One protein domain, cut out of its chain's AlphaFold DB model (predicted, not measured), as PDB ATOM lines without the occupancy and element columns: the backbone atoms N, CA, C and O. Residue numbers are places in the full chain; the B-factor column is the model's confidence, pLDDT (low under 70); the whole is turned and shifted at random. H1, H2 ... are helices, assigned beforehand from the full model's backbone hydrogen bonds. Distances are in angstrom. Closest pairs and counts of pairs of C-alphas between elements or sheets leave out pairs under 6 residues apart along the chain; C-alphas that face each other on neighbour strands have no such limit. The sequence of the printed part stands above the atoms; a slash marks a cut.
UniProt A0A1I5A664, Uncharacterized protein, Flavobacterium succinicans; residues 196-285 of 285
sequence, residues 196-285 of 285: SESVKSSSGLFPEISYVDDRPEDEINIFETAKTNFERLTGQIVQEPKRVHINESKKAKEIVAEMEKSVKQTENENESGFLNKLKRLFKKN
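This is residues 196 to 285 of the 285 residues of an uncharacterized protein of Flavobacterium succinicans (UniProt A0A1I5A664). A long helix, H4, and a second sizeable helix, H3, form the two arms of a wide, loose V that never meet; loops make its corner, and the two short helices H1 and H2 sit in its opening near the start of H4. The far part of H4, the short helix H5 and the tail after it, residues 264 to 285, stick out free and make much of the length. A short parallel pairing of residues 212 to 213 with residues 244 to 245 ties the long link between H3 and H4 to the stretch after H2. The printed part has 90 residues with five named helices, H1 to H5 in chain order, and no named strand; its class is all helix. It is extended, with a radius of gyration of the C-alphas of 19.4 A and spans of 65 by 34 by 23 A.

H4, residues 250 to 273, is the longest helix, 35.1 A from its first C-alpha at (75.964, -49.486, -46.465) to its last at (106.549, -45.761, -63.310). H5, residues 275 to 281, measures 10.0 A and ends with C-alpha 281 at (117.645, -40.859, -68.359). H3, residues 217 to 234, measures 25.4 A and begins with C-alpha 217 at (73.516, -32.409, -49.624). H1, residues 197 to 201, measures 6.1 A, and H2, residues 207 to 211, measures 8.2 A.

H4 touches H2 with residues 252 to 256 alone; their closest C-alphas, those of Ile 209 and Ile 255, are 6.4 A apart. H2 also touches H1, where the closest C-alphas, those of Val 199 and Ser 210, are 5.1 A apart. H1 and H4 are close but not clearly touching, with the C-alphas of Ser 198 and Val 256 closest at 7.6 A. H3 touches no helix and is apart from H4. H4 and H5 meet only through their link. In H1, H3, H4 and H5 every O i to N i+4 pair is within hydrogen-bond range; in H2 0 of 1 is, while 2 of its 2 O i to N i+3 pairs are.

The two C-alphas farthest apart, those of Arg 232 and Asn 285, are 65.0 A apart. Without the stretch that stands free, the body has 68 residues and spans 40 by 23 by 18 A. The printed part has no cut and ends at residue 285, the chain's last. The link from H3 to H4, residues 235 to 249, is long; the other three links are tight. The mean pLDDT of the printed part is 75.1, and 30 residues, 200 to 206 and 263 to 285, are under 70.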
ATOM      1  N   SER A 196      77.685 -35.925 -59.991       81.00
ATOM      2  CA  SER A 196      78.328 -36.878 -59.080       81.00
ATOM      3  C   SER A 196      79.650 -37.412 -59.655       81.00
ATOM      4  O   SER A 196      79.731 -37.813 -60.821       81.00
ATOM      5  N   GLU A 197      80.703 -37.446 -58.834       75.50
ATOM      6  CA  GLU A 197      82.038 -37.909 -59.255       75.50
ATOM      7  C   GLU A 197      82.028 -39.398 -59.612       75.50
ATOM      8  O   GLU A 197      82.706 -39.839 -60.548       75.50
ATOM      9  N   SER A 198      81.170 -40.160 -58.938       70.19
ATOM     10  CA  SER A 198      80.824 -41.538 -59.275       70.19
ATOM     11  C   SER A 198      80.388 -41.692 -60.743       70.19
ATOM     12  O   SER A 198      80.769 -42.646 -61.420       70.19
ATOM     13  N   VAL A 199      79.675 -40.722 -61.314       72.25
ATOM     14  CA  VAL A 199      79.248 -40.751 -62.725       72.25
ATOM     15  C   VAL A 199      80.421 -40.508 -63.656       72.25
ATOM     16  O   VAL A 199      80.610 -41.263 -64.613       72.25
ATOM     17  N   LYS A 200      81.243 -39.496 -63.360       69.31
ATOM     18  CA  LYS A 200      82.448 -39.172 -64.139       69.31
ATOM     19  C   LYS A 200      83.432 -40.350 -64.150       69.31
ATOM     20  O   LYS A 200      84.034 -40.659 -65.179       69.31
ATOM     21  N   SER A 201      83.519 -41.061 -63.029       65.94
ATOM     22  CA  SER A 201      84.409 -42.209 -62.825       65.94
ATOM     23  C   SER A 201      83.838 -43.542 -63.324       65.94
ATOM     24  O   SER A 201      84.573 -44.524 -63.427       65.94
ATOM     25  N   SER A 202      82.555 -43.601 -63.702       62.00
ATOM     26  CA  SER A 202      81.880 -44.839 -64.133       62.00
ATOM     27  C   SER A 202      82.366 -45.418 -65.474       62.00
ATOM     28  O   SER A 202      81.874 -46.456 -65.914       62.00
ATOM     29  N   SER A 203      83.367 -44.802 -66.113       59.66
ATOM     30  CA  SER A 203      83.865 -45.111 -67.462       59.66
ATOM     31  C   SER A 203      84.565 -46.477 -67.643       59.66
ATOM     32  O   SER A 203      85.176 -46.711 -68.685       59.66
ATOM     33  N   GLY A 204      84.404 -47.429 -66.711       57.25
ATOM     34  CA  GLY A 204      84.522 -48.857 -67.050       57.25
ATOM     35  C   GLY A 204      84.990 -49.822 -65.957       57.25
ATOM     36  O   GLY A 204      84.764 -51.019 -66.106       57.25
ATOM     37  N   LEU A 205      85.625 -49.354 -64.876       61.28
ATOM     38  CA  LEU A 205      86.203 -50.247 -63.849       61.28
ATOM     39  C   LEU A 205      85.200 -50.694 -62.774       61.28
ATOM     40  O   LEU A 205      85.288 -51.825 -62.305       61.28
ATOM     41  N   PHE A 206      84.238 -49.836 -62.425       66.50
ATOM     42  CA  PHE A 206      83.212 -50.103 -61.410       66.50
ATOM     43  C   PHE A 206      81.847 -49.613 -61.906       66.50
ATOM     44  O   PHE A 206      81.392 -48.548 -61.499       66.50
ATOM     45  N   PRO A 207      81.182 -50.321 -62.834       71.00
ATOM     46  CA  PRO A 207      79.904 -49.877 -63.396       71.00
ATOM     47  C   PRO A 207      78.812 -49.678 -62.330       71.00
ATOM     48  O   PRO A 207      77.905 -48.868 -62.516       71.00
ATOM     49  N   GLU A 208      78.909 -50.360 -61.189       73.88
ATOM     50  CA  GLU A 208      78.000 -50.238 -60.049       73.88
ATOM     51  C   GLU A 208      78.034 -48.854 -59.391       73.88
ATOM     52  O   GLU A 208      77.056 -48.462 -58.754       73.88
ATOM     53  N   ILE A 209      79.122 -48.096 -59.562       74.62
ATOM     54  CA  ILE A 209      79.258 -46.762 -58.974       74.62
ATOM     55  C   ILE A 209      78.360 -45.732 -59.663       74.62
ATOM     56  O   ILE A 209      77.938 -44.771 -59.037       74.62
ATOM     57  N   SER A 210      77.938 -45.990 -60.906       74.69
ATOM     58  CA  SER A 210      76.966 -45.146 -61.620       74.69
ATOM     59  C   SER A 210      75.593 -45.048 -60.930       74.69
ATOM     60  O   SER A 210      74.808 -44.149 -61.242       74.69
ATOM     61  N   TYR A 211      75.308 -45.956 -59.988       78.75
ATOM     62  CA  TYR A 211      74.091 -45.974 -59.173       78.75
ATOM     63  C   TYR A 211      74.268 -45.316 -57.802       78.75
ATOM     64  O   TYR A 211      73.320 -45.313 -57.017       78.75
ATOM     65  N   VAL A 212      75.456 -44.804 -57.489       81.19
ATOM     66  CA  VAL A 212      75.740 -44.142 -56.220       81.19
ATOM     67  C   VAL A 212      75.774 -42.640 -56.442       81.19
ATOM     68  O   VAL A 212      76.393 -42.162 -57.387       81.19
ATOM     69  N   ASP A 213      75.079 -41.912 -55.575       82.25
ATOM     70  CA  ASP A 213      75.234 -40.466 -55.467       82.25
ATOM     71  C   ASP A 213      76.122 -40.154 -54.261       82.25
ATOM     72  O   ASP A 213      75.764 -40.449 -53.117       82.25
ATOM     73  N   ASP A 214      77.310 -39.633 -54.548       82.94
ATOM     74  CA  ASP A 214      78.364 -39.286 -53.592       82.94
ATOM     75  C   ASP A 214      78.429 -37.788 -53.273       82.94
ATOM     76  O   ASP A 214      79.280 -37.361 -52.487       82.94
ATOM     77  N   ARG A 215      77.530 -36.990 -53.856       88.50
ATOM     78  CA  ARG A 215      77.479 -35.544 -53.642       88.50
ATOM     79  C   ARG A 215      77.050 -35.223 -52.206       88.50
ATOM     80  O   ARG A 215      76.110 -35.829 -51.702       88.50
ATOM     81  N   PRO A 216      77.667 -34.239 -51.537       90.62
ATOM     82  CA  PRO A 216      77.105 -33.657 -50.321       90.62
ATOM     83  C   PRO A 216      75.720 -33.036 -50.567       90.62
ATOM     84  O   PRO A 216      75.446 -32.550 -51.661       90.62
ATOM     85  N   GLU A 217      74.882 -32.960 -49.530       90.50
ATOM     86  CA  GLU A 217      73.516 -32.409 -49.624       90.50
ATOM     87  C   GLU A 217      73.486 -30.977 -50.187       90.50
ATOM     88  O   GLU A 217      72.649 -30.648 -51.024       90.50
ATOM     89  N   ASP A 218      74.437 -30.131 -49.787       93.06
ATOM     90  CA  ASP A 218      74.533 -28.755 -50.286       93.06
ATOM     91  C   ASP A 218      74.840 -28.717 -51.796       93.06
ATOM     92  O   ASP A 218      74.301 -27.886 -52.525       93.06
ATOM     93  N   GLU A 219      75.649 -29.658 -52.295       93.81
ATOM     94  CA  GLU A 219      75.939 -29.794 -53.728       93.81
ATOM     95  C   GLU A 219      74.746 -30.362 -54.509       93.81
ATOM     96  O   GLU A 219      74.487 -29.912 -55.628       93.81
ATOM     97  N   ILE A 220      73.983 -31.286 -53.911       92.06
ATOM     98  CA  ILE A 220      72.715 -31.783 -54.470       92.06
ATOM     99  C   ILE A 220      71.728 -30.624 -54.618       92.06
ATOM    100  O   ILE A 220      71.172 -30.424 -55.695       92.06
ATOM    101  N   ASN A 221      71.561 -29.801 -53.579       95.25
ATOM    102  CA  ASN A 221      70.666 -28.643 -53.614       95.25
ATOM    103  C   ASN A 221      71.044 -27.649 -54.720       95.25
ATOM    104  O   ASN A 221      70.164 -27.112 -55.403       95.25
ATOM    105  N   ILE A 222      72.343 -27.418 -54.929       97.44
ATOM    106  CA  ILE A 222      72.834 -26.556 -56.009       97.44
ATOM    107  C   ILE A 222      72.491 -27.145 -57.377       97.44
ATOM    108  O   ILE A 222      71.940 -26.440 -58.229       97.44
ATOM    109  N   PHE A 223      72.780 -28.433 -57.573       95.44
ATOM    110  CA  PHE A 223      72.482 -29.144 -58.810       95.44
ATOM    111  C   PHE A 223      70.979 -29.122 -59.124       95.44
ATOM    112  O   PHE A 223      70.586 -28.710 -60.215       95.44
ATOM    113  N   GLU A 224      70.126 -29.482 -58.164       95.25
ATOM    114  CA  GLU A 224      68.669 -29.541 -58.343       95.25
ATOM    115  C   GLU A 224      68.061 -28.161 -58.608       95.25
ATOM    116  O   GLU A 224      67.160 -28.010 -59.440       95.25
ATOM    117  N   THR A 225      68.587 -27.120 -57.956       97.81
ATOM    118  CA  THR A 225      68.175 -25.736 -58.223       97.81
ATOM    119  C   THR A 225      68.555 -25.314 -59.642       97.81
ATOM    120  O   THR A 225      67.750 -24.678 -60.332       97.81
ATOM    121  N   ALA A 226      69.758 -25.665 -60.106       97.69
ATOM    122  CA  ALA A 226      70.191 -25.376 -61.469       97.69
ATOM    123  C   ALA A 226      69.348 -26.137 -62.497       97.69
ATOM    124  O   ALA A 226      68.851 -25.529 -63.445       97.69
ATOM    125  N   LYS A 227      69.118 -27.431 -62.266       96.81
ATOM    126  CA  LYS A 227      68.286 -28.288 -63.107       96.81
ATOM    127  C   LYS A 227      66.866 -27.761 -63.218       96.81
ATOM    128  O   LYS A 227      66.422 -27.463 -64.319       96.81
ATOM    129  N   THR A 228      66.185 -27.546 -62.096       97.38
ATOM    130  CA  THR A 228      64.802 -27.043 -62.081       97.38
ATOM    131  C   THR A 228      64.663 -25.752 -62.894       97.38
ATOM    132  O   THR A 228      63.721 -25.595 -63.673       97.38
ATOM    133  N   ASN A 229      65.613 -24.822 -62.752       97.56
ATOM    134  CA  ASN A 229      65.591 -23.571 -63.510       97.56
ATOM    135  C   ASN A 229      65.941 -23.761 -64.989       97.56
ATOM    136  O   ASN A 229      65.297 -23.153 -65.842       97.56
ATOM    137  N   PHE A 230      66.902 -24.629 -65.312       97.81
ATOM    138  CA  PHE A 230      67.239 -24.979 -66.688       97.81
ATOM    139  C   PHE A 230      66.054 -25.608 -67.427       97.81
ATOM    140  O   PHE A 230      65.703 -25.161 -68.521       97.81
ATOM    141  N   GLU A 231      65.409 -26.608 -66.827       97.38
ATOM    142  CA  GLU A 231      64.260 -27.299 -67.415       97.38
ATOM    143  C   GLU A 231      63.088 -26.333 -67.611       97.38
ATOM    144  O   GLU A 231      62.459 -26.318 -68.669       97.38
ATOM    145  N   ARG A 232      62.835 -25.454 -66.630       96.88
ATOM    146  CA  ARG A 232      61.809 -24.409 -66.735       96.88
ATOM    147  C   ARG A 232      62.096 -23.422 -67.867       96.88
ATOM    148  O   ARG A 232      61.169 -23.041 -68.577       96.88
ATOM    149  N   LEU A 233      63.347 -22.985 -68.021       95.69
ATOM    150  CA  LEU A 233      63.733 -21.995 -69.030       95.69
ATOM    151  C   LEU A 233      63.761 -22.560 -70.450       95.69
ATOM    152  O   LEU A 233      63.427 -21.853 -71.398       95.69
ATOM    153  N   THR A 234      64.184 -23.812 -70.607       94.94
ATOM    154  CA  THR A 234      64.437 -24.413 -71.925       94.94
ATOM    155  C   THR A 234      63.340 -25.373 -72.378       94.94
ATOM    156  O   THR A 234      63.267 -25.703 -73.562       94.94
ATOM    157  N   GLY A 235      62.505 -25.855 -71.452       93.94
ATOM    158  CA  GLY A 235      61.556 -26.946 -71.683       93.94
ATOM    159  C   GLY A 235      62.219 -28.315 -71.885       93.94
ATOM    160  O   GLY A 235      61.529 -29.282 -72.209       93.94
ATOM    161  N   GLN A 236      63.543 -28.414 -71.735       93.25
ATOM    162  CA  GLN A 236      64.286 -29.662 -71.884       93.25
ATOM    163  C   GLN A 236      64.334 -30.382 -70.543       93.25
ATOM    164  O   GLN A 236      64.826 -29.816 -69.580       93.25
ATOM    165  N   ILE A 237      63.852 -31.623 -70.488       90.69
ATOM    166  CA  ILE A 237      63.888 -32.440 -69.268       90.69
ATOM    167  C   ILE A 237      65.232 -33.165 -69.195       90.69
ATOM    168  O   ILE A 237      65.574 -33.939 -70.096       90.69
ATOM    169  N   VAL A 238      65.965 -32.953 -68.108       87.75
ATOM    170  CA  VAL A 238      67.226 -33.626 -67.809       87.75
ATOM    171  C   VAL A 238      66.905 -34.915 -67.060       87.75
ATOM    172  O   VAL A 238      66.495 -34.919 -65.899       87.75
ATOM    173  N   GLN A 239      67.059 -36.049 -67.743       81.19
ATOM    174  CA  GLN A 239      66.858 -37.350 -67.110       81.19
ATOM    175  C   GLN A 239      68.074 -37.732 -66.278       81.19
ATOM    176  O   GLN A 239      69.145 -37.997 -66.820       81.19
ATOM    177  N   GLU A 240      67.875 -37.839 -64.969       76.25
ATOM    178  CA  GLU A 240      68.877 -38.406 -64.078       76.25
ATOM    179  C   GLU A 240      68.670 -39.911 -63.889       76.25
ATOM    180  O   GLU A 240      67.533 -40.385 -63.748       76.25
ATOM    181  N   PRO A 241      69.762 -40.692 -63.849       74.56
ATOM    182  CA  PRO A 241      69.709 -42.065 -63.382       74.56
ATOM    183  C   PRO A 241      69.139 -42.115 -61.961       74.56
ATOM    184  O   PRO A 241      69.463 -41.280 -61.122       74.56
ATOM    185  N   LYS A 242      68.329 -43.133 -61.651       76.38
ATOM    186  CA  LYS A 242      67.935 -43.393 -60.260       76.38
ATOM    187  C   LYS A 242      69.157 -43.876 -59.484       76.38
ATOM    188  O   LYS A 242      69.616 -44.995 -59.718       76.38
ATOM    189  N   ARG A 243      69.654 -43.043 -58.574       81.06
ATOM    190  CA  ARG A 243      70.810 -43.335 -57.723       81.06
ATOM    191  C   ARG A 243      70.384 -43.482 -56.268       81.06
ATOM    192  O   ARG A 243      69.329 -42.996 -55.870       81.06
ATOM    193  N   VAL A 244      71.195 -44.200 -55.502       82.06
ATOM    194  CA  VAL A 244      71.070 -44.328 -54.050       82.06
ATOM    195  C   VAL A 244      72.160 -43.474 -53.434       82.06
ATOM    196  O   VAL A 244      73.337 -43.648 -53.758       82.06
ATOM    197  N   HIS A 245      71.777 -42.564 -52.547       84.94
ATOM    198  CA  HIS A 245      72.751 -41.691 -51.916       84.94
ATOM    199  C   HIS A 245      73.640 -42.489 -50.951       84.94
ATOM    200  O   HIS A 245      73.184 -43.438 -50.299       84.94
ATOM    201  N   ILE A 246      74.919 -42.116 -50.819       79.88
ATOM    202  CA  ILE A 246      75.881 -42.847 -49.973       79.88
ATOM    203  C   ILE A 246      75.379 -43.044 -48.539       79.88
ATOM    204  O   ILE A 246      75.653 -44.067 -47.917       79.88
ATOM    205  N   ASN A 247      74.600 -42.110 -47.994       82.31
ATOM    206  CA  ASN A 247      74.095 -42.210 -46.624       82.31
ATOM    207  C   ASN A 247      72.911 -43.167 -46.447       82.31
ATOM    208  O   ASN A 247      72.616 -43.547 -45.315       82.31
ATOM    209  N   GLU A 248      72.295 -43.618 -47.535       82.31
ATOM    210  CA  GLU A 248      71.094 -44.459 -47.519       82.31
ATOM    211  C   GLU A 248      71.412 -45.957 -47.575       82.31
ATOM    212  O   GLU A 248      70.569 -46.793 -47.249       82.31
ATOM    213  N   SER A 249      72.635 -46.332 -47.968       86.19
ATOM    214  CA  SER A 249      73.016 -47.731 -48.154       86.19
ATOM    215  C   SER A 249      74.452 -48.006 -47.731       86.19
ATOM    216  O   SER A 249      75.403 -47.431 -48.257       86.19
ATOM    217  N   LYS A 250      74.631 -48.986 -46.837       84.00
ATOM    218  CA  LYS A 250      75.964 -49.486 -46.465       84.00
ATOM    219  C   LYS A 250      76.743 -49.984 -47.691       84.00
ATOM    220  O   LYS A 250      77.935 -49.728 -47.796       84.00
ATOM    221  N   LYS A 251      76.048 -50.622 -48.639       84.00
ATOM    222  CA  LYS A 251      76.636 -51.104 -49.894       84.00
ATOM    223  C   LYS A 251      77.111 -49.947 -50.780       84.00
ATOM    224  O   LYS A 251      78.168 -50.057 -51.383       84.00
ATOM    225  N   ALA A 252      76.372 -48.835 -50.829       80.19
ATOM    226  CA  ALA A 252      76.798 -47.642 -51.565       80.19
ATOM    227  C   ALA A 252      78.075 -47.033 -50.960       80.19
ATOM    228  O   ALA A 252      79.009 -46.721 -51.695       80.19
ATOM    229  N   LYS A 253      78.169 -46.967 -49.622       83.38
ATOM    230  CA  LYS A 253      79.402 -46.536 -48.929       83.38
ATOM    231  C   LYS A 253      80.598 -47.432 -49.241       83.38
ATOM    232  O   LYS A 253      81.700 -46.931 -49.438       83.38
ATOM    233  N   GLU A 254      80.391 -48.747 -49.260       83.88
ATOM    234  CA  GLU A 254      81.447 -49.722 -49.558       83.88
ATOM    235  C   GLU A 254      81.963 -49.572 -51.001       83.88
ATOM    236  O   GLU A 254      83.175 -49.536 -51.195       83.88
ATOM    237  N   ILE A 255      81.071 -49.377 -51.981       81.19
ATOM    238  CA  ILE A 255      81.428 -49.172 -53.399       81.19
ATOM    239  C   ILE A 255      82.295 -47.915 -53.590       81.19
ATOM    240  O   ILE A 255      83.331 -47.976 -54.253       81.19
ATOM    241  N   VAL A 256      81.918 -46.788 -52.976       79.44
ATOM    242  CA  VAL A 256      82.699 -45.536 -53.068       79.44
ATOM    243  C   VAL A 256      84.066 -45.693 -52.400       79.44
ATOM    244  O   VAL A 256      85.087 -45.321 -52.976       79.44
ATOM    245  N   ALA A 257      84.120 -46.326 -51.224       80.75
ATOM    246  CA  ALA A 257      85.376 -46.558 -50.513       80.75
ATOM    247  C   ALA A 257      86.342 -47.490 -51.274       80.75
ATOM    248  O   ALA A 257      87.563 -47.347 -51.152       80.75
ATOM    249  N   GLU A 258      85.829 -48.461 -52.031       80.75
ATOM    250  CA  GLU A 258      86.640 -49.312 -52.910       80.75
ATOM    251  C   GLU A 258      87.200 -48.524 -54.097       80.75
ATOM    252  O   GLU A 258      88.404 -48.606 -54.351       80.75
ATOM    253  N   MET A 259      86.384 -47.684 -54.746       78.06
ATOM    254  CA  MET A 259      86.849 -46.802 -55.821       78.06
ATOM    255  C   MET A 259      87.969 -45.873 -55.340       78.06
ATOM    256  O   MET A 259      89.031 -45.823 -55.961       78.06
ATOM    257  N   GLU A 260      87.779 -45.175 -54.218       79.25
ATOM    258  CA  GLU A 260      88.783 -44.248 -53.679       79.25
ATOM    259  C   GLU A 260      90.129 -44.934 -53.404       79.25
ATOM    260  O   GLU A 260      91.196 -44.351 -53.621       79.25
ATOM    261  N   LYS A 261      90.102 -46.187 -52.931       79.38
ATOM    262  CA  LYS A 261      91.317 -46.986 -52.722       79.38
ATOM    263  C   LYS A 261      91.991 -47.340 -54.043       79.38
ATOM    264  O   LYS A 261      93.212 -47.213 -54.137       79.38
ATOM    265  N   SER A 262      91.224 -47.764 -55.045       70.81
ATOM    266  CA  SER A 262      91.752 -48.113 -56.366       70.81
ATOM    267  C   SER A 262      92.344 -46.903 -57.092       70.81
ATOM    268  O   SER A 262      93.424 -47.016 -57.672       70.81
ATOM    269  N   VAL A 263      91.713 -45.726 -56.998       68.12
ATOM    270  CA  VAL A 263      92.244 -44.472 -57.565       68.12
ATOM    271  C   VAL A 263      93.589 -44.122 -56.921       68.12
ATOM    272  O   VAL A 263      94.586 -43.978 -57.628       68.12
ATOM    273  N   LYS A 264      93.668 -44.129 -55.583       68.50
ATOM    274  CA  LYS A 264      94.918 -43.855 -54.850       68.50
ATOM    275  C   LYS A 264      96.032 -44.859 -55.157       68.50
ATOM    276  O   LYS A 264      97.204 -44.491 -55.182       68.50
ATOM    277  N   GLN A 265      95.709 -46.135 -55.373       63.47
ATOM    278  CA  GLN A 265      96.705 -47.138 -55.772       63.47
ATOM    279  C   GLN A 265      97.243 -46.873 -57.184       63.47
ATOM    280  O   GLN A 265      98.453 -46.932 -57.394       63.47
ATOM    281  N   THR A 266      96.369 -46.501 -58.118       58.75
ATOM    282  CA  THR A 266      96.736 -46.224 -59.515       58.75
ATOM    283  C   THR A 266      97.585 -44.950 -59.646       58.75
ATOM    284  O   THR A 266      98.535 -44.906 -60.429       58.75
ATOM    285  N   GLU A 267      97.300 -43.918 -58.844       57.75
ATOM    286  CA  GLU A 267      98.115 -42.694 -58.767       57.75
ATOM    287  C   GLU A 267      99.532 -42.978 -58.243       57.75
ATOM    288  O   GLU A 267     100.517 -42.566 -58.862       57.75
ATOM    289  N   ASN A 268      99.656 -43.774 -57.174       53.75
ATOM    290  CA  ASN A 268     100.954 -44.179 -56.619       53.75
ATOM    291  C   ASN A 268     101.771 -45.062 -57.588       53.75
ATOM    292  O   ASN A 268     102.998 -44.943 -57.666       53.75
ATOM    293  N   GLU A 269     101.119 -45.936 -58.362       51.19
ATOM    294  CA  GLU A 269     101.794 -46.735 -59.393       51.19
ATOM    295  C   GLU A 269     102.313 -45.864 -60.552       51.19
ATOM    296  O   GLU A 269     103.448 -46.059 -61.006       51.19
ATOM    297  N   ASN A 270     101.556 -44.847 -60.975       46.66
ATOM    298  CA  ASN A 270     101.966 -43.922 -62.037       46.66
ATOM    299  C   ASN A 270     103.107 -42.975 -61.618       46.66
ATOM    300  O   ASN A 270     104.024 -42.744 -62.419       46.66
ATOM    301  N   GLU A 271     103.139 -42.509 -60.363       44.75
ATOM    302  CA  GLU A 271     104.291 -41.772 -59.813       44.75
ATOM    303  C   GLU A 271     105.574 -42.622 -59.816       44.75
ATOM    304  O   GLU A 271     106.673 -42.125 -60.098       44.75
ATOM    305  N   SER A 272     105.445 -43.931 -59.583       50.62
ATOM    306  CA  SER A 272     106.581 -44.857 -59.555       50.62
ATOM    307  C   SER A 272     107.111 -45.245 -60.947       50.62
ATOM    308  O   SER A 272     108.290 -45.601 -61.071       50.62
ATOM    309  N   GLY A 273     106.282 -45.157 -61.998       44.19
ATOM    310  CA  GLY A 273     106.549 -45.761 -63.310       44.19
ATOM    311  C   GLY A 273     107.117 -44.826 -64.384       44.19
ATOM    312  O   GLY A 273     108.011 -45.233 -65.137       44.19
ATOM    313  N   PHE A 274     106.644 -43.576 -64.464       51.16
ATOM    314  CA  PHE A 274     107.023 -42.653 -65.550       51.16
ATOM    315  C   PHE A 274     108.108 -41.649 -65.131       51.16
ATOM    316  O   PHE A 274     109.135 -41.515 -65.805       51.16
ATOM    317  N   LEU A 275     107.960 -41.021 -63.959       51.59
ATOM    318  CA  LEU A 275     108.929 -40.050 -63.431       51.59
ATOM    319  C   LEU A 275     110.266 -40.697 -63.035       51.59
ATOM    320  O   LEU A 275     111.325 -40.099 -63.231       51.59
ATOM    321  N   ASN A 276     110.260 -41.950 -62.565       49.53
ATOM    322  CA  ASN A 276     111.496 -42.695 -62.285       49.53
ATOM    323  C   ASN A 276     112.247 -43.133 -63.553       49.53
ATOM    324  O   ASN A 276     113.477 -43.228 -63.526       49.53
ATOM    325  N   LYS A 277     111.550 -43.369 -64.676       51.12
ATOM    326  CA  LYS A 277     112.191 -43.646 -65.975       51.12
ATOM    327  C   LYS A 277     112.834 -42.386 -66.561       51.12
ATOM    328  O   LYS A 277     113.973 -42.457 -67.021       51.12
ATOM    329  N   LEU A 278     112.175 -41.232 -66.444       52.09
ATOM    330  CA  LEU A 278     112.730 -39.926 -66.819       52.09
ATOM    331  C   LEU A 278     113.927 -39.526 -65.938       52.09
ATOM    332  O   LEU A 278     114.988 -39.193 -66.463       52.09
ATOM    333  N   LYS A 279     113.838 -39.679 -64.608       50.09
ATOM    334  CA  LYS A 279     114.981 -39.449 -63.696       50.09
ATOM    335  C   LYS A 279     116.177 -40.367 -63.977       50.09
ATOM    336  O   LYS A 279     117.309 -39.968 -63.723       50.09
ATOM    337  N   ARG A 280     115.964 -41.579 -64.508       52.03
ATOM    338  CA  ARG A 280     117.051 -42.492 -64.916       52.03
ATOM    339  C   ARG A 280     117.751 -42.074 -66.212       52.03
ATOM    340  O   ARG A 280     118.936 -42.361 -66.345       52.03
ATOM    341  N   LEU A 281     117.059 -41.388 -67.121       51.62
ATOM    342  CA  LEU A 281     117.645 -40.859 -68.359       51.62
ATOM    343  C   LEU A 281     118.478 -39.590 -68.116       51.62
ATOM    344  O   LEU A 281     119.502 -39.416 -68.762       51.62
ATOM    345  N   PHE A 282     118.114 -38.769 -67.127       55.06
ATOM    346  CA  PHE A 282     118.852 -37.547 -66.766       55.06
ATOM    347  C   PHE A 282     119.933 -37.733 -65.682       55.06
ATOM    348  O   PHE A 282     120.636 -36.785 -65.355       55.06
ATOM    349  N   LYS A 283     120.107 -38.945 -65.130       44.47
ATOM    350  CA  LYS A 283     121.198 -39.281 -64.182       44.47
ATOM    351  C   LYS A 283     122.450 -39.878 -64.837       44.47
ATOM    352  O   LYS A 283     123.374 -40.274 -64.130       44.47
ATOM    353  N   LYS A 284     122.488 -39.965 -66.167       43.72
ATOM    354  CA  LYS A 284     123.696 -40.277 -66.939       43.72
ATOM    355  C   LYS A 284     123.977 -39.124 -67.898       43.72
ATOM    356  O   LYS A 284     123.595 -39.204 -69.058       43.72
ATOM    357  N   ASN A 285     124.575 -38.067 -67.361       36.69
ATOM    358  CA  ASN A 285     125.568 -37.196 -67.994       36.69
ATOM    359  C   ASN A 285     126.228 -36.370 -66.893       36.69
ATOM    360  O   ASN A 285     125.478 -35.702 -66.148       36.69
TER     361      ASN A 285